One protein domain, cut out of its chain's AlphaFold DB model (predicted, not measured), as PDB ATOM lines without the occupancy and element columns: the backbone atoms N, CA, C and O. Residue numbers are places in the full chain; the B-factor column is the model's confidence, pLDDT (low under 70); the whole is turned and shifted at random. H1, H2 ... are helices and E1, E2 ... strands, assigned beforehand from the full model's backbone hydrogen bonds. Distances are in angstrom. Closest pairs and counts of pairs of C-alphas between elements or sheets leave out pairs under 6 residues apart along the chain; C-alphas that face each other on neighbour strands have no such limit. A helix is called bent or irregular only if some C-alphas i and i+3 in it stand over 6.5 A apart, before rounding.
ATOM      1  N   ARG A   5     -65.860 -17.683  32.087       58.72
ATOM      2  CA  ARG A   5     -66.297 -16.526  31.283       58.72
ATOM      3  C   ARG A   5     -65.500 -15.261  31.594       58.72
ATOM      4  O   ARG A   5     -65.127 -14.530  30.690       58.72
ATOM      5  N   CYS A   6     -65.147 -15.049  32.863       55.72
ATOM      6  CA  CYS A   6     -64.344 -13.894  33.273       55.72
ATOM      7  C   CYS A   6     -62.891 -13.982  32.758       55.72
ATOM      8  O   CYS A   6     -62.220 -12.966  32.606       55.72
ATOM      9  N   VAL A   7     -62.393 -15.188  32.465       61.91
ATOM     10  CA  VAL A   7     -61.068 -15.387  31.855       61.91
ATOM     11  C   VAL A   7     -61.108 -15.133  30.343       61.91
ATOM     12  O   VAL A   7     -60.165 -14.555  29.809       61.91
ATOM     13  N   GLU A   8     -62.192 -15.516  29.663       64.31
ATOM     14  CA  GLU A   8     -62.383 -15.284  28.222       64.31
ATOM     15  C   GLU A   8     -62.565 -13.794  27.890       64.31
ATOM     16  O   GLU A   8     -61.857 -13.285  27.019       64.31
ATOM     17  N   ASP A   9     -63.392 -13.066  28.651       67.31
ATOM     18  CA  ASP A   9     -63.610 -11.622  28.452       67.31
ATOM     19  C   ASP A   9     -62.311 -10.808  28.648       67.31
ATOM     20  O   ASP A   9     -62.008  -9.885  27.888       67.31
ATOM     21  N   ASN A  10     -61.476 -11.201  29.619       75.00
ATOM     22  CA  ASN A  10     -60.170 -10.574  29.866       75.00
ATOM     23  C   ASN A  10     -59.154 -10.843  28.738       75.00
ATOM     24  O   ASN A  10     -58.282 -10.013  28.470       75.00
ATOM     25  N   MET A  11     -59.239 -12.001  28.072       83.50
ATOM     26  CA  MET A  11     -58.367 -12.340  26.942       83.50
ATOM     27  C   MET A  11     -58.768 -11.595  25.666       83.50
ATOM     28  O   MET A  11     -57.891 -11.185  24.903       83.50
ATOM     29  N   GLU A  12     -60.064 -11.373  25.432       87.06
ATOM     30  CA  GLU A  12     -60.534 -10.543  24.317       87.06
ATOM     31  C   GLU A  12     -60.111  -9.077  24.472       87.06
ATOM     32  O   GLU A  12     -59.608  -8.481  23.514       87.06
ATOM     33  N   GLU A  13     -60.227  -8.510  25.676       88.44
ATOM     34  CA  GLU A  13     -59.790  -7.137  25.948       88.44
ATOM     35  C   GLU A  13     -58.274  -6.970  25.761       88.44
ATOM     36  O   GLU A  13     -57.825  -6.017  25.114       88.44
ATOM     37  N   LEU A  14     -57.477  -7.935  26.238       91.69
ATOM     38  CA  LEU A  14     -56.031  -7.951  26.019       91.69
ATOM     39  C   LEU A  14     -55.680  -8.035  24.528       91.69
ATOM     40  O   LEU A  14     -54.834  -7.277  24.056       91.69
ATOM     41  N   ASN A  15     -56.334  -8.917  23.771       93.62
ATOM     42  CA  ASN A  15     -56.095  -9.052  22.333       93.62
ATOM     43  C   ASN A  15     -56.427  -7.760  21.580       93.62
ATOM     44  O   ASN A  15     -55.656  -7.323  20.724       93.62
ATOM     45  N   LEU A  16     -57.537  -7.106  21.930       94.56
ATOM     46  CA  LEU A  16     -57.916  -5.820  21.352       94.56
ATOM     47  C   LEU A  16     -56.888  -4.729  21.690       94.56
ATOM     48  O   LEU A  16     -56.513  -3.938  20.820       94.56
ATOM     49  N   ALA A  17     -56.412  -4.688  22.937       93.25
ATOM     50  CA  ALA A  17     -55.394  -3.742  23.382       93.25
ATOM     51  C   ALA A  17     -54.057  -3.962  22.658       93.25
ATOM     52  O   ALA A  17     -53.460  -2.998  22.175       93.25
ATOM     53  N   LEU A  18     -53.618  -5.216  22.507       95.12
ATOM     54  CA  LEU A  18     -52.411  -5.574  21.760       95.12
ATOM     55  C   LEU A  18     -52.541  -5.231  20.275       95.12
ATOM     56  O   LEU A  18     -51.599  -4.697  19.691       95.12
ATOM     57  N   HIS A  19     -53.706  -5.464  19.667       95.00
ATOM     58  CA  HIS A  19     -53.932  -5.112  18.267       95.00
ATOM     59  C   HIS A  19     -53.892  -3.595  18.048       95.00
ATOM     60  O   HIS A  19     -53.220  -3.115  17.134       95.00
ATOM     61  N   ARG A  20     -54.523  -2.821  18.942       94.81
ATOM     62  CA  ARG A  20     -54.440  -1.353  18.926       94.81
ATOM     63  C   ARG A  20     -53.016  -0.861  19.162       94.81
ATOM     64  O   ARG A  20     -52.602   0.089  18.506       94.81
ATOM     65  N   PHE A  21     -52.270  -1.471  20.078       94.50
ATOM     66  CA  PHE A  21     -50.868  -1.126  20.308       94.50
ATOM     67  C   PHE A  21     -50.019  -1.402  19.062       94.50
ATOM     68  O   PHE A  21     -49.232  -0.550  18.652       94.50
ATOM     69  N   HIS A  22     -50.232  -2.545  18.407       93.50
ATOM     70  CA  HIS A  22     -49.548  -2.885  17.165       93.50
ATOM     71  C   HIS A  22     -49.807  -1.843  16.066       93.50
ATOM     72  O   HIS A  22     -48.864  -1.273  15.526       93.50
ATOM     73  N   GLN A  23     -51.076  -1.531  15.792       94.88
ATOM     74  CA  GLN A  23     -51.463  -0.601  14.725       94.88
ATOM     75  C   GLN A  23     -51.060   0.851  15.000       94.88
ATOM     76  O   GLN A  23     -50.667   1.569  14.089       94.88
ATOM     77  N   ASN A  24     -51.171   1.310  16.249       94.56
ATOM     78  CA  ASN A  24     -50.971   2.726  16.565       94.56
ATOM     79  C   ASN A  24     -49.536   3.065  16.976       94.56
ATOM     80  O   ASN A  24     -49.157   4.231  16.904       94.56
ATOM     81  N   ILE A  25     -48.750   2.083  17.431       92.19
ATOM     82  CA  ILE A  25     -47.395   2.308  17.950       92.19
ATOM     83  C   ILE A  25     -46.363   1.520  17.149       92.19
ATOM     84  O   ILE A  25     -45.419   2.120  16.635       92.19
ATOM     85  N   VAL A  26     -46.527   0.199  17.016       88.88
ATOM     86  CA  VAL A  26     -45.509  -0.663  16.388       88.88
ATOM     87  C   VAL A  26     -45.383  -0.364  14.897       88.88
ATOM     88  O   VAL A  26     -44.293  -0.035  14.439       88.88
ATOM     89  N   GLU A  27     -46.484  -0.411  14.145       88.62
ATOM     90  CA  GLU A  27     -46.477  -0.181  12.695       88.62
ATOM     91  C   GLU A  27     -45.916   1.200  12.308       88.62
ATOM     92  O   GLU A  27     -45.004   1.240  11.473       88.62
ATOM     93  N   PRO A  28     -46.350   2.327  12.914       88.94
ATOM     94  CA  PRO A  28     -45.771   3.636  12.623       88.94
ATOM     95  C   PRO A  28     -44.289   3.731  12.990       88.94
ATOM     96  O   PRO A  28     -43.511   4.313  12.235       88.94
ATOM     97  N   SER A  29     -43.875   3.132  14.114       85.19
ATOM     98  CA  SER A  29     -42.467   3.133  14.536       85.19
ATOM     99  C   SER A  29     -41.587   2.348  13.564       85.19
ATOM    100  O   SER A  29     -40.493   2.797  13.234       85.19
ATOM    101  N   VAL A  30     -42.072   1.208  13.060       84.12
ATOM    102  CA  VAL A  30     -41.378   0.410  12.040       84.12
ATOM    103  C   VAL A  30     -41.229   1.202  10.742       84.12
ATOM    104  O   VAL A  30     -40.140   1.219  10.173       84.12
ATOM    105  N   HIS A  31     -42.279   1.900  10.295       84.50
ATOM    106  CA  HIS A  31     -42.209   2.737   9.093       84.50
ATOM    107  C   HIS A  31     -41.198   3.876   9.249       84.50
ATOM    108  O   HIS A  31     -40.325   4.028   8.399       84.50
ATOM    109  N   LEU A  32     -41.264   4.619  10.359       84.56
ATOM    110  CA  LEU A  32     -40.314   5.697  10.648       84.56
ATOM    111  C   LEU A  32     -38.872   5.180  10.671       84.56
ATOM    112  O   LEU A  32     -37.992   5.747  10.029       84.56
ATOM    113  N   CYS A  33     -38.641   4.074  11.379       83.62
ATOM    114  CA  CYS A  33     -37.328   3.457  11.477       83.62
ATOM    115  C   CYS A  33     -36.797   3.034  10.101       83.62
ATOM    116  O   CYS A  33     -35.629   3.257   9.790       83.62
ATOM    117  N   ARG A  34     -37.656   2.448   9.261       81.56
ATOM    118  CA  ARG A  34     -37.294   2.031   7.905       81.56
ATOM    119  C   ARG A  34     -36.886   3.222   7.046       81.56
ATOM    120  O   ARG A  34     -35.875   3.139   6.353       81.56
ATOM    121  N   ASP A  35     -37.642   4.312   7.100       83.75
ATOM    122  CA  ASP A  35     -37.392   5.488   6.268       83.75
ATOM    123  C   ASP A  35     -36.091   6.199   6.687       83.75
ATOM    124  O   ASP A  35     -35.259   6.507   5.828       83.75
ATOM    125  N   THR A  36     -35.847   6.363   7.996       83.00
ATOM    126  CA  THR A  36     -34.576   6.890   8.534       83.00
ATOM    127  C   THR A  36     -33.387   6.022   8.122       83.00
ATOM    128  O   THR A  36     -32.369   6.535   7.647       83.00
ATOM    129  N   ILE A  37     -33.501   4.700   8.252       82.31
ATOM    130  CA  ILE A  37     -32.410   3.785   7.905       82.31
ATOM    131  C   ILE A  37     -32.155   3.784   6.399       82.31
ATOM    132  O   ILE A  37     -31.001   3.844   5.981       82.31
ATOM    133  N   ALA A  38     -33.200   3.763   5.569       82.38
ATOM    134  CA  ALA A  38     -33.053   3.844   4.118       82.38
ATOM    135  C   ALA A  38     -32.362   5.147   3.695       82.38
ATOM    136  O   ALA A  38     -31.477   5.130   2.831       82.38
ATOM    137  N   PHE A  39     -32.703   6.264   4.339       83.62
ATOM    138  CA  PHE A  39     -32.007   7.529   4.140       83.62
ATOM    139  C   PHE A  39     -30.527   7.424   4.534       83.62
ATOM    140  O   PHE A  39     -29.659   7.708   3.710       83.62
ATOM    141  N   CYS A  40     -30.213   6.950   5.743       83.56
ATOM    142  CA  CYS A  40     -28.830   6.807   6.206       83.56
ATOM    143  C   CYS A  40     -28.012   5.873   5.302       83.56
ATOM    144  O   CYS A  40     -26.888   6.197   4.916       83.56
ATOM    145  N   MET A  41     -28.584   4.738   4.906       84.31
ATOM    146  CA  MET A  41     -27.932   3.776   4.025       84.31
ATOM    147  C   MET A  41     -27.598   4.393   2.670       84.31
ATOM    148  O   MET A  41     -26.449   4.341   2.238       84.31
ATOM    149  N   THR A  42     -28.580   5.013   2.015       83.81
ATOM    150  CA  THR A  42     -28.399   5.550   0.659       83.81
ATOM    151  C   THR A  42     -27.551   6.811   0.615       83.81
ATOM    152  O   THR A  42     -26.749   6.965  -0.301       83.81
ATOM    153  N   GLN A  43     -27.713   7.705   1.589       84.25
ATOM    154  CA  GLN A  43     -27.060   9.012   1.560       84.25
ATOM    155  C   GLN A  43     -25.695   9.008   2.239       84.25
ATOM    156  O   GLN A  43     -24.844   9.808   1.870       84.25
ATOM    157  N   VAL A  44     -25.469   8.132   3.220       85.06
ATOM    158  CA  VAL A  44     -24.247   8.146   4.034       85.06
ATOM    159  C   VAL A  44     -23.434   6.878   3.840       85.06
ATOM    160  O   VAL A  44     -22.281   6.948   3.419       85.06
ATOM    161  N   ILE A  45     -24.019   5.716   4.125       87.56
ATOM    162  CA  ILE A  45     -23.255   4.468   4.218       87.56
ATOM    163  C   ILE A  45     -22.756   3.998   2.849       87.56
ATOM    164  O   ILE A  45     -21.564   3.734   2.711       87.56
ATOM    165  N   LEU A  46     -23.620   3.928   1.830       87.38
ATOM    166  CA  LEU A  46     -23.217   3.464   0.497       87.38
ATOM    167  C   LEU A  46     -22.110   4.345  -0.121       87.38
ATOM    168  O   LEU A  46     -21.090   3.775  -0.519       87.38
ATOM    169  N   PRO A  47     -22.214   5.694  -0.132       88.50
ATOM    170  CA  PRO A  47     -21.131   6.545  -0.629       88.50
ATOM    171  C   PRO A  47     -19.825   6.374   0.149       88.50
ATOM    172  O   PRO A  47     -18.751   6.323  -0.451       88.50
ATOM    173  N   LEU A  48     -19.895   6.247   1.482       89.62
ATOM    174  CA  LEU A  48     -18.711   5.992   2.304       89.62
ATOM    175  C   LEU A  48     -18.050   4.662   1.939       89.62
ATOM    176  O   LEU A  48     -16.835   4.623   1.767       89.62
ATOM    177  N   MET A  49     -18.825   3.586   1.792       90.50
ATOM    178  CA  MET A  49     -18.304   2.261   1.439       90.50
ATOM    179  C   MET A  49     -17.688   2.239   0.037       90.50
ATOM    180  O   MET A  49     -16.636   1.627  -0.157       90.50
ATOM    181  N   GLU A  50     -18.296   2.936  -0.926       90.38
ATOM    182  CA  GLU A  50     -17.720   3.112  -2.261       90.38
ATOM    183  C   GLU A  50     -16.370   3.830  -2.176       90.38
ATOM    184  O   GLU A  50     -15.361   3.329  -2.679       90.38
ATOM    185  N   LYS A  51     -16.312   4.943  -1.435       91.56
ATOM    186  CA  LYS A  51     -15.084   5.721  -1.274       91.56
ATOM    187  C   LYS A  51     -13.988   4.979  -0.518       91.56
ATOM    188  O   LYS A  51     -12.820   5.122  -0.864       91.56
ATOM    189  N   VAL A  52     -14.334   4.164   0.478       92.56
ATOM    190  CA  VAL A  52     -13.376   3.274   1.150       92.56
ATOM    191  C   VAL A  52     -12.725   2.327   0.141       92.56
ATOM    192  O   VAL A  52     -11.505   2.185   0.151       92.56
ATOM    193  N   GLY A  53     -13.509   1.744  -0.771       92.06
ATOM    194  CA  GLY A  53     -12.989   0.889  -1.838       92.06
ATOM    195  C   GLY A  53     -12.103   1.624  -2.852       92.06
ATOM    196  O   GLY A  53     -11.194   1.015  -3.412       92.06
ATOM    197  N   GLU A  54     -12.330   2.921  -3.082       93.12
ATOM    198  CA  GLU A  54     -11.433   3.762  -3.890       93.12
ATOM    199  C   GLU A  54     -10.119   4.095  -3.166       93.12
ATOM    200  O   GLU A  54      -9.075   4.186  -3.811       93.12
ATOM    201  N   LEU A  55     -10.165   4.303  -1.844       93.19
ATOM    202  CA  LEU A  55      -8.986   4.596  -1.021       93.19
ATOM    203  C   LEU A  55      -8.095   3.360  -0.842       93.19
ATOM    204  O   LEU A  55      -6.873   3.472  -0.924       93.19
ATOM    205  N   ASP A  56      -8.696   2.187  -0.627       91.56
ATOM    206  CA  ASP A  56      -8.006   0.898  -0.597       91.56
ATOM    207  C   ASP A  56      -8.900  -0.198  -1.202       91.56
ATOM    208  O   ASP A  56      -9.875  -0.656  -0.601       91.56
ATOM    209  N   ALA A  57      -8.523  -0.673  -2.394       90.44
ATOM    210  CA  ALA A  57      -9.273  -1.677  -3.149       90.44
ATOM    211  C   ALA A  57      -9.439  -3.023  -2.416       90.44
ATOM    212  O   ALA A  57     -10.341  -3.794  -2.766       90.44
ATOM    213  N   ARG A  58      -8.607  -3.315  -1.402       89.00
ATOM    214  CA  ARG A  58      -8.743  -4.506  -0.542       89.00
ATOM    215  C   ARG A  58      -9.990  -4.426   0.332       89.00
ATOM    216  O   ARG A  58     -10.612  -5.447   0.613       89.00
ATOM    217  N   PHE A  59     -10.378  -3.213   0.721       91.31
ATOM    218  CA  PHE A  59     -11.553  -2.937   1.541       91.31
ATOM    219  C   PHE A  59     -12.791  -2.599   0.708       91.31
ATOM    220  O   PHE A  59     -13.787  -2.105   1.242       91.31
ATOM    221  N   LYS A  60     -12.774  -2.904  -0.596       91.12
ATOM    222  CA  LYS A  60     -13.986  -2.856  -1.407       91.12
ATOM    223  C   LYS A  60     -15.043  -3.770  -0.787       91.12
ATOM    224  O   LYS A  60     -14.813  -4.961  -0.561       91.12
ATOM    225  N   CYS A  61     -16.194  -3.179  -0.508       88.81
ATOM    226  CA  CYS A  61     -17.294  -3.860   0.144       88.81
ATOM    227  C   CYS A  61     -18.309  -4.363  -0.884       88.81
ATOM    228  O   CYS A  61     -18.537  -3.712  -1.906       88.81
ATOM    229  N   ALA A  62     -18.967  -5.485  -0.591       85.25
ATOM    230  CA  ALA A  62     -20.237  -5.789  -1.233       85.25
ATOM    231  C   ALA A  62     -21.291  -4.813  -0.700       85.25
ATOM    232  O   ALA A  62     -21.360  -4.564   0.506       85.25
ATOM    233  N   PHE A  63     -22.095  -4.247  -1.595       74.25
ATOM    234  CA  PHE A  63     -23.175  -3.364  -1.185       74.25
ATOM    235  C   PHE A  63     -24.353  -4.206  -0.688       74.25
ATOM    236  O   PHE A  63     -24.786  -5.108  -1.411       74.25
ATOM    237  N   PRO A  64     -24.881  -3.934   0.517       68.19
ATOM    238  CA  PRO A  64     -26.103  -4.578   0.967       68.19
ATOM    239  C   PRO A  64     -27.241  -4.134   0.043       68.19
ATOM    240  O   PRO A  64     -27.561  -2.945  -0.044       68.19
ATOM    241  N   MET A  65     -27.829  -5.080  -0.685       61.78
ATOM    242  CA  MET A  65     -28.969  -4.784  -1.543       61.78
ATOM    243  C   MET A  65     -30.208  -4.585  -0.659       61.78
ATOM    244  O   MET A  65     -30.478  -5.429   0.203       61.78
ATOM    245  N   PRO A  66     -30.971  -3.493  -0.836       64.69
ATOM    246  CA  PRO A  66     -32.272  -3.380  -0.199       64.69
ATOM    247  C   PRO A  66     -33.191  -4.478  -0.746       64.69
ATOM    248  O   PRO A  66     -33.286  -4.668  -1.959       64.69
ATOM    249  N   ASN A  67     -33.873  -5.197   0.141       65.19
ATOM    250  CA  ASN A  67     -35.010  -6.042  -0.205       65.19
ATOM    251  C   ASN A  67     -36.316  -5.392   0.290       65.19
ATOM    252  O   ASN A  67     -36.290  -4.365   0.967       65.19
ATOM    253  N   GLU A  68     -37.465  -5.971  -0.073       59.06
ATOM    254  CA  GLU A  68     -38.795  -5.411   0.232       59.06
ATOM    255  C   GLU A  68     -39.050  -5.189   1.735       59.06
ATOM    256  O   GLU A  68     -39.912  -4.386   2.095       59.06
ATOM    257  N   ALA A  69     -38.294  -5.858   2.611       55.44
ATOM    258  CA  ALA A  69     -38.440  -5.761   4.056       55.44
ATOM    259  C   ALA A  69     -37.269  -5.034   4.753       55.44
ATOM    260  O   ALA A  69     -37.523  -4.278   5.686       55.44
ATOM    261  N   TYR A  70     -36.012  -5.236   4.326       66.06
ATOM    262  CA  TYR A  70     -34.784  -4.793   5.012       66.06
ATOM    263  C   TYR A  70     -33.551  -4.742   4.082       66.06
ATOM    264  O   TYR A  70     -33.570  -5.234   2.956       66.06
ATOM    265  N   PHE A  71     -32.435  -4.196   4.576       68.31
ATOM    266  CA  PHE A  71     -31.111  -4.397   3.971       68.31
ATOM    267  C   PHE A  71     -30.519  -5.732   4.444       68.31
ATOM    268  O   PHE A  71     -30.537  -6.034   5.639       68.31
ATOM    269  N   GLU A  72     -29.995  -6.541   3.523       68.69
ATOM    270  CA  GLU A  72     -29.348  -7.810   3.878       68.69
ATOM    271  C   GLU A  72     -28.137  -7.582   4.801       68.69
ATOM    272  O   GLU A  72     -27.327  -6.682   4.576       68.69
ATOM    273  N   GLY A  73     -28.025  -8.387   5.863       74.19
ATOM    274  CA  GLY A  73     -26.935  -8.284   6.839       74.19
ATOM    275  C   GLY A  73     -27.067  -7.127   7.836       74.19
ATOM    276  O   GLY A  73     -26.125  -6.885   8.593       74.19
ATOM    277  N   MET A  74     -28.205  -6.427   7.858       82.44
ATOM    278  CA  MET A  74     -28.481  -5.340   8.795       82.44
ATOM    279  C   MET A  74     -29.343  -5.806   9.973       82.44
ATOM    280  O   MET A  74     -30.322  -6.531   9.797       82.44
ATOM    281  N   LYS A  75     -29.008  -5.338  11.174       82.12
ATOM    282  CA  LYS A  75     -29.791  -5.535  12.393       82.12
ATOM    283  C   LYS A  75     -30.080  -4.186  13.032       82.12
ATOM    284  O   LYS A  75     -29.169  -3.448  13.381       82.12
ATOM    285  N   THR A  76     -31.355  -3.878  13.200       78.50
ATOM    286  CA  THR A  76     -31.801  -2.622  13.800       78.50
ATOM    287  C   THR A  76     -32.032  -2.803  15.295       78.50
ATOM    288  O   THR A  76     -32.764  -3.709  15.695       78.50
ATOM    289  N   THR A  77     -31.435  -1.937  16.111       78.69
ATOM    290  CA  THR A  77     -31.642  -1.926  17.568       78.69
ATOM    291  C   THR A  77     -32.597  -0.802  17.971       78.69
ATOM    292  O   THR A  77     -33.457  -0.998  18.829       78.69
ATOM    293  N   SER A  78     -32.494   0.355  17.314       76.81
ATOM    294  CA  SER A  78     -33.367   1.521  17.489       76.81
ATOM    295  C   SER A  78     -33.435   2.340  16.194       76.81
ATOM    296  O   SER A  78     -32.793   2.007  15.200       76.81
ATOM    297  N   VAL A  79     -34.217   3.424  16.199       73.50
ATOM    298  CA  VAL A  79     -34.334   4.345  15.051       73.50
ATOM    299  C   VAL A  79     -32.982   4.965  14.671       73.50
ATOM    300  O   VAL A  79     -32.745   5.248  13.502       73.50
ATOM    301  N   ASP A  80     -32.096   5.148  15.646       75.25
ATOM    302  CA  ASP A  80     -30.794   5.804  15.524       75.25
ATOM    303  C   ASP A  80     -29.593   4.849  15.638       75.25
ATOM    304  O   ASP A  80     -28.446   5.283  15.515       75.25
ATOM    305  N   GLU A  81     -29.830   3.551  15.849       80.00
ATOM    306  CA  GLU A  81     -28.780   2.543  15.990       80.00
ATOM    307  C   GLU A  81     -29.097   1.291  15.169       80.00
ATOM    308  O   GLU A  81     -30.074   0.569  15.405       80.00
ATOM    309  N   PHE A  82     -28.209   0.997  14.222       82.69
ATOM    310  CA  PHE A  82     -28.223  -0.234  13.451       82.69
ATOM    311  C   PHE A  82     -26.808  -0.801  13.317       82.69
ATOM    312  O   PHE A  82     -25.813  -0.079  13.261       82.69
ATOM    313  N   GLU A  83     -26.734  -2.121  13.251       84.19
ATOM    314  CA  GLU A  83     -25.536  -2.885  12.938       84.19
ATOM    315  C   GLU A  83     -25.615  -3.297  11.469       84.19
ATOM    316  O   GLU A  83     -26.634  -3.823  11.021       84.19
ATOM    317  N   LEU A  84     -24.540  -3.078  10.714       85.69
ATOM    318  CA  LEU A  84     -24.437  -3.513   9.327       85.69
ATOM    319  C   LEU A  84     -23.273  -4.488   9.171       85.69
ATOM    320  O   LEU A  84     -22.125  -4.164   9.475       85.69
ATOM    321  N   THR A  85     -23.566  -5.671   8.639       85.31
ATOM    322  CA  THR A  85     -22.545  -6.642   8.249       85.31
ATOM    323  C   THR A  85     -21.883  -6.179   6.957       85.31
ATOM    324  O   THR A  85     -22.507  -6.151   5.898       85.31
ATOM    325  N   VAL A  86     -20.599  -5.836   7.037       85.75
ATOM    326  CA  VAL A  86     -19.798  -5.434   5.877       85.75
ATOM    327  C   VAL A  86     -19.028  -6.635   5.343       85.75
ATOM    328  O   VAL A  86     -18.225  -7.236   6.055       85.75
ATOM    329  N   ILE A  87     -19.239  -6.965   4.069       86.81
ATOM    330  CA  ILE A  87     -18.533  -8.058   3.395       86.81
ATOM    331  C   ILE A  87     -17.382  -7.469   2.580       86.81
ATOM    332  O   ILE A  87     -17.610  -6.805   1.569       86.81
ATOM    333  N   LEU A  88     -16.145  -7.728   3.002       88.12
ATOM    334  CA  LEU A  88     -14.934  -7.293   2.302       88.12
ATOM    335  C   LEU A  88     -14.568  -8.322   1.225       88.12
ATOM    336  O   LEU A  88     -13.987  -9.364   1.526       88.12
ATOM    337  N   THR A  89     -14.919  -8.051  -0.032       84.56
ATOM    338  CA  THR A  89     -14.831  -9.053  -1.112       84.56
ATOM    339  C   THR A  89     -13.402  -9.325  -1.569       84.56
ATOM    340  O   THR A  89     -13.122 -10.384  -2.123       84.56
ATOM    341  N   ASN A  90     -12.500  -8.367  -1.350       86.00
ATOM    342  CA  ASN A  90     -11.161  -8.359  -1.938       86.00
ATOM    343  C   ASN A  90     -10.039  -8.417  -0.896       86.00
ATOM    344  O   ASN A  90      -8.870  -8.268  -1.256       86.00
ATOM    345  N   GLU A 143      -9.516  -1.883  12.757       90.12
ATOM    346  CA  GLU A 143      -8.824  -0.601  12.924       90.12
ATOM    347  C   GLU A 143      -8.539   0.060  11.577       90.12
ATOM    348  O   GLU A 143      -8.860   1.231  11.382       90.12
ATOM    349  N   MET A 144      -7.998  -0.696  10.622       91.94
ATOM    350  CA  MET A 144      -7.722  -0.198   9.278       91.94
ATOM    351  C   MET A 144      -9.000   0.253   8.572       91.94
ATOM    352  O   MET A 144      -9.045   1.360   8.040       91.94
ATOM    353  N   PHE A 145     -10.057  -0.564   8.615       91.94
ATOM    354  CA  PHE A 145     -11.346  -0.204   8.029       91.94
ATOM    355  C   PHE A 145     -11.914   1.069   8.662       91.94
ATOM    356  O   PHE A 145     -12.355   1.966   7.953       91.94
ATOM    357  N   ALA A 146     -11.839   1.199   9.988       91.56
ATOM    358  CA  ALA A 146     -12.281   2.397  10.686       91.56
ATOM    359  C   ALA A 146     -11.512   3.654  10.250       91.56
ATOM    360  O   ALA A 146     -12.130   4.688  10.000       91.56
ATOM    361  N   GLN A 147     -10.185   3.569  10.106       92.06
ATOM    362  CA  GLN A 147      -9.376   4.685   9.606       92.06
ATOM    363  C   GLN A 147      -9.740   5.054   8.166       92.06
ATOM    364  O   GLN A 147      -9.877   6.237   7.857       92.06
ATOM    365  N   LEU A 148      -9.968   4.062   7.301       93.12
ATOM    366  CA  LEU A 148     -10.417   4.295   5.929       93.12
ATOM    367  C   LEU A 148     -11.789   4.973   5.887       93.12
ATOM    368  O   LEU A 148     -11.980   5.895   5.100       93.12
ATOM    369  N   VAL A 149     -12.730   4.574   6.748       92.00
ATOM    370  CA  VAL A 149     -14.052   5.215   6.845       92.00
ATOM    371  C   VAL A 149     -13.926   6.663   7.327       92.00
ATOM    372  O   VAL A 149     -14.554   7.550   6.751       92.00
ATOM    373  N   ILE A 150     -13.093   6.932   8.339       90.69
ATOM    374  CA  ILE A 150     -12.824   8.298   8.824       90.69
ATOM    375  C   ILE A 150     -12.224   9.154   7.698       90.69
ATOM    376  O   ILE A 150     -12.664  10.282   7.463       90.69
ATOM    377  N   GLN A 151     -11.252   8.609   6.964       91.62
ATOM    378  CA  GLN A 151     -10.637   9.289   5.830       91.62
ATOM    379  C   GLN A 151     -11.653   9.545   4.711       91.62
ATOM    380  O   GLN A 151     -11.734  10.669   4.217       91.62
ATOM    381  N   ALA A 152     -12.464   8.548   4.350       91.00
ATOM    382  CA  ALA A 152     -13.529   8.675   3.360       91.00
ATOM    383  C   ALA A 152     -14.523   9.780   3.745       91.00
ATOM    384  O   ALA A 152     -14.814  10.649   2.924       91.00
ATOM    385  N   ALA A 153     -14.969   9.814   5.003       88.88
ATOM    386  CA  ALA A 153     -15.880  10.837   5.511       88.88
ATOM    387  C   ALA A 153     -15.282  12.250   5.464       88.88
ATOM    388  O   ALA A 153     -16.006  13.214   5.231       88.88
ATOM    389  N   SER A 154     -13.962  12.386   5.636       87.19
ATOM    390  CA  SER A 154     -13.288  13.690   5.573       87.19
ATOM    391  C   SER A 154     -13.238  14.299   4.167       87.19
ATOM    392  O   SER A 154     -13.114  15.517   4.036       87.19
ATOM    393  N   VAL A 155     -13.332  13.467   3.124       85.44
ATOM    394  CA  VAL A 155     -13.213  13.895   1.720       85.44
ATOM    395  C   VAL A 155     -14.525  13.829   0.946       85.44
ATOM    396  O   VAL A 155     -14.639  14.486  -0.086       85.44
ATOM    397  N   LEU A 156     -15.507  13.054   1.409       80.44
ATOM    398  CA  LEU A 156     -16.832  12.979   0.802       80.44
ATOM    399  C   LEU A 156     -17.675  14.195   1.209       80.44
ATOM    400  O   LEU A 156     -18.035  14.328   2.380       80.44
ATOM    401  N   PRO A 157     -18.078  15.056   0.261       63.75
ATOM    402  CA  PRO A 157     -19.130  16.022   0.515       63.75
ATOM    403  C   PRO A 157     -20.469  15.277   0.503       63.75
ATOM    404  O   PRO A 157     -21.177  15.265  -0.501       63.75
ATOM    405  N   VAL A 158     -20.828  14.623   1.608       62.94
ATOM    406  CA  VAL A 158     -22.145  13.992   1.729       62.94
ATOM    407  C   VAL A 158     -23.197  15.096   1.837       62.94
ATOM    408  O   VAL A 158     -23.424  15.622   2.915       62.94
ATOM    409  N   LEU A 159     -23.791  15.526   0.717       59.12
ATOM    410  CA  LEU A 159     -24.909  16.488   0.655       59.12
ATOM    411  C   LEU A 159     -24.748  17.782   1.495       59.12
ATOM    412  O   LEU A 159     -25.723  18.329   2.004       59.12
ATOM    413  N   GLY A 160     -23.523  18.284   1.684       59.31
ATOM    414  CA  GLY A 160     -23.268  19.451   2.551       59.31
ATOM    415  C   GLY A 160     -23.428  19.179   4.059       59.31
ATOM    416  O   GLY A 160     -23.366  20.103   4.873       59.31
ATOM    417  N   ILE A 161     -23.604  17.917   4.443       63.47
ATOM    418  CA  ILE A 161     -23.621  17.414   5.810       63.47
ATOM    419  C   ILE A 161     -22.183  17.039   6.165       63.47
ATOM    420  O   ILE A 161     -21.607  16.102   5.617       63.47
ATOM    421  N   LYS A 162     -21.585  17.772   7.108       67.19
ATOM    422  CA  LYS A 162     -20.354  17.307   7.749       67.19
ATOM    423  C   LYS A 162     -20.712  16.135   8.660       67.19
ATOM    424  O   LYS A 162     -21.549  16.309   9.553       67.19
ATOM    425  N   ILE A 163     -20.103  14.982   8.393       72.56
ATOM    426  CA  ILE A 163     -20.273  13.753   9.164       72.56
ATOM    427  C   ILE A 163     -19.013  13.540   9.985       72.56
ATOM    428  O   ILE A 163     -17.923  13.391   9.432       72.56
ATOM    429  N   ASP A 164     -19.164  13.535  11.303       77.19
ATOM    430  CA  ASP A 164     -18.082  13.175  12.207       77.19
ATOM    431  C   ASP A 164     -18.182  11.673  12.495       77.19
ATOM    432  O   ASP A 164     -19.235  11.178  12.907       77.19
ATOM    433  N   VAL A 165     -17.091  10.946  12.252       80.44
ATOM    434  CA  VAL A 165     -17.003   9.500  12.474       80.44
ATOM    435  C   VAL A 165     -16.109   9.229  13.673       80.44
ATOM    436  O   VAL A 165     -14.977   9.706  13.731       80.44
ATOM    437  N   VAL A 166     -16.603   8.434  14.620       81.88
ATOM    438  CA  VAL A 166     -15.840   8.029  15.804       81.88
ATOM    439  C   VAL A 166     -15.744   6.513  15.860       81.88
ATOM    440  O   VAL A 166     -16.763   5.830  15.942       81.88
ATOM    441  N   TYR A 167     -14.516   6.000  15.880       82.75
ATOM    442  CA  TYR A 167     -14.229   4.602  16.181       82.75
ATOM    443  C   TYR A 167     -13.950   4.437  17.673       82.75
ATOM    444  O   TYR A 167     -13.059   5.093  18.218       82.75
ATOM    445  N   ARG A 168     -14.713   3.575  18.349       77.44
ATOM    446  CA  ARG A 168     -14.488   3.245  19.765       77.44
ATOM    447  C   ARG A 168     -13.858   1.860  19.890       77.44
ATOM    448  O   ARG A 168     -14.091   0.986  19.065       77.44
ATOM    449  N   GLY A 169     -13.094   1.639  20.964       60.44
ATOM    450  CA  GLY A 169     -12.344   0.393  21.204       60.44
ATOM    451  C   GLY A 169     -13.188  -0.887  21.320       60.44
ATOM    452  O   GLY A 169     -12.628  -1.977  21.366       60.44
ATOM    453  N   ASN A 170     -14.520  -0.782  21.331       68.12
ATOM    454  CA  ASN A 170     -15.437  -1.916  21.202       68.12
ATOM    455  C   ASN A 170     -15.662  -2.364  19.743       68.12
ATOM    456  O   ASN A 170     -16.335  -3.364  19.521       68.12
ATOM    457  N   GLY A 171     -15.086  -1.670  18.755       65.56
ATOM    458  CA  GLY A 171     -15.211  -2.004  17.337       65.56
ATOM    459  C   GLY A 171     -16.326  -1.260  16.601       65.56
ATOM    460  O   GLY A 171     -16.504  -1.504  15.411       65.56
ATOM    461  N   ASN A 172     -17.038  -0.352  17.274       73.75
ATOM    462  CA  ASN A 172     -18.193   0.340  16.707       73.75
ATOM    463  C   ASN A 172     -17.794   1.669  16.053       73.75
ATOM    464  O   ASN A 172     -16.953   2.409  16.577       73.75
ATOM    465  N   LEU A 173     -18.451   1.978  14.933       74.88
ATOM    466  CA  LEU A 173     -18.390   3.271  14.257       74.88
ATOM    467  C   LEU A 173     -19.663   4.057  14.554       74.88
ATOM    468  O   LEU A 173     -20.766   3.557  14.357       74.88
ATOM    469  N   TYR A 174     -19.494   5.292  15.010       74.31
ATOM    470  CA  TYR A 174     -20.594   6.207  15.291       74.31
ATOM    471  C   TYR A 174     -20.540   7.378  14.323       74.31
ATOM    472  O   TYR A 174     -19.478   7.979  14.151       74.31
ATOM    473  N   PHE A 175     -21.684   7.704  13.728       76.12
ATOM    474  CA  PHE A 175     -21.826   8.782  12.757       76.12
ATOM    475  C   PHE A 175     -22.652   9.916  13.360       76.12
ATOM    476  O   PHE A 175     -23.762   9.699  13.851       76.12
ATOM    477  N   TYR A 176     -22.116  11.132  13.312       69.94
ATOM    478  CA  TYR A 176     -22.752  12.316  13.882       69.94
ATOM    479  C   TYR A 176     -22.891  13.431  12.852       69.94
ATOM    480  O   TYR A 176     -22.010  13.636  12.019       69.94
ATOM    481  N   HIS A 177     -23.952  14.225  12.985       68.44
ATOM    482  CA  HIS A 177     -24.085  15.524  12.340       68.44
ATOM    483  C   HIS A 177     -24.332  16.607  13.394       68.44
ATOM    484  O   HIS A 177     -25.285  16.528  14.167       68.44
ATOM    485  N   LYS A 178     -23.481  17.645  13.437       66.06
ATOM    486  CA  LYS A 178     -23.581  18.754  14.415       66.06
ATOM    487  C   LYS A 178     -23.700  18.264  15.872       66.06
ATOM    488  O   LYS A 178     -24.511  18.784  16.637       66.06
ATOM    489  N   ASN A 179     -22.904  17.263  16.254       60.84
ATOM    490  CA  ASN A 179     -22.919  16.621  17.581       60.84
ATOM    491  C   ASN A 179     -24.226  15.893  17.954       60.84
ATOM    492  O   ASN A 179     -24.445  15.600  19.129       60.84
ATOM    493  N   LYS A 180     -25.094  15.590  16.984       64.25
ATOM    494  CA  LYS A 180     -26.260  14.718  17.173       64.25
ATOM    495  C   LYS A 180     -26.099  13.439  16.348       64.25
ATOM    496  O   LYS A 180     -25.484  13.512  15.281       64.25
ATOM    497  N   PRO A 181     -26.608  12.288  16.822       60.31
ATOM    498  CA  PRO A 181     -26.718  11.093  15.990       60.31
ATOM    499  C   PRO A 181     -27.475  11.415  14.699       60.31
ATOM    500  O   PRO A 181     -28.352  12.283  14.701       60.31
ATOM    501  N   LEU A 182     -27.114  10.753  13.599       59.69
ATOM    502  CA  LEU A 182     -27.909  10.811  12.374       59.69
ATOM    503  C   LEU A 182     -29.237  10.079  12.631       59.69
ATOM    504  O   LEU A 182     -29.253   8.860  12.756       59.69
TER     505      LEU A 182
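AT A GLANCE: This is residues 5 to 90 and 143 to 182 of the 183 residues of an uncharacterized protein of Biomphalaria glabrata (UniProt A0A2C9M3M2). One very long helix, H1, reaches out from a small body as a nearly bare handle: its residues 5 to 28 stick out free, and near its other end it bends into a short arm, H1b. At that end the second helix, H2, crosses H1b, and the small strand hairpin E3 and E4 packs on H2 mainly through E3, while the other hairpin, E1 and E2, lies farther back toward the free part of H1, reached by a long stretch, residues 56 to 73, that folds back from the end of H1b. The printed part has 126 residues with two named helices and four named strands, in the order H1, E1, E2, H2, E3, E4, and the strands make two separate antiparallel sheets of two. The class is mostly helix, and the whole is loose, with a radius of gyration of the C-alphas of 19.5 A. The C-alphas span 69 by 32 by 28 A, and the free part of H1 makes the length.

IN THESE COORDINATES: H1 takes residues 5 to 55, 51 residues, and begins with C-alpha 5 at (-66.297, -16.526, 31.283). By its hydrogen bonds it was assigned as one helix, but it is bent: C-alphas 43 and 46 are 6.8 A apart. Its arm H1a, residues 5 to 43, is 55.5 A long, and its arm H1b, residues 46 to 55, is 14.4 A long. H1a has a kink of 26 degrees near residue 22 and is itself irregular, with C-alphas 24 and 27 at 6.6 A. E1 is residues 74 to 76, 6.6 A long, and E2 is residues 82 to 84, 6.5 A long. H2 is residues 143 to 155, 18.8 A long, and begins with C-alpha 143 at (-8.824, -0.601, 12.924). E3 is residues 164 to 167, 10.2 A long. E4 is residues 173 to 177, 13.6 A long, and ends with C-alpha 177 at (-24.085, 15.524, 12.340).

HOW THE PARTS SIT: The lines of H1a and H1b stand at a steep tilt of 40 degrees. H1a touches no helix. H1a is apart from E1, and only just apart from E2, at a closest distance of 8.0 A. E1 and E2 form a hairpin, antiparallel at 170 degrees; N 75 and O 83 are 2.8 A apart, within hydrogen-bond range, as are N 83 and O 75. H1b and H2 touch, about perpendicular at 74 degrees, and their closest C-alphas are those of Lys 51 and Ala 152, 5.7 A apart. The closest C-alphas of H2 and E3 are those of Ile 150 and Val 165, 5.7 A apart. E3 and E4 form the other hairpin, antiparallel at 162 degrees, with N 164 and O 176 within hydrogen-bond range at 2.9 A. The two hairpins stay apart from each other; E2 and E3, for instance, are apart. Every O i to N i+4 pair is within hydrogen-bond range in H1b and H2, and 32 of 35 are in H1a.

THE WHOLE: The C-alphas of Arg 5 and Leu 55 are the two farthest apart, at 69.1 A. Without residues 5 to 28, which stand free, the body has 102 residues and spans 37 by 31 by 28 A. Residues 91 to 142 are not printed, and C-alphas 90 and 143 are 16.9 A apart across this cut, in the link from E2 to H2. Of the links that are printed whole, H1 to E1 is long, with 18 residues between them. The mean pLDDT of the printed part is 80.7; residues 5 to 9, 64 to 72, 157 to 162, 169 to 171 and 176 to 182 are under 70.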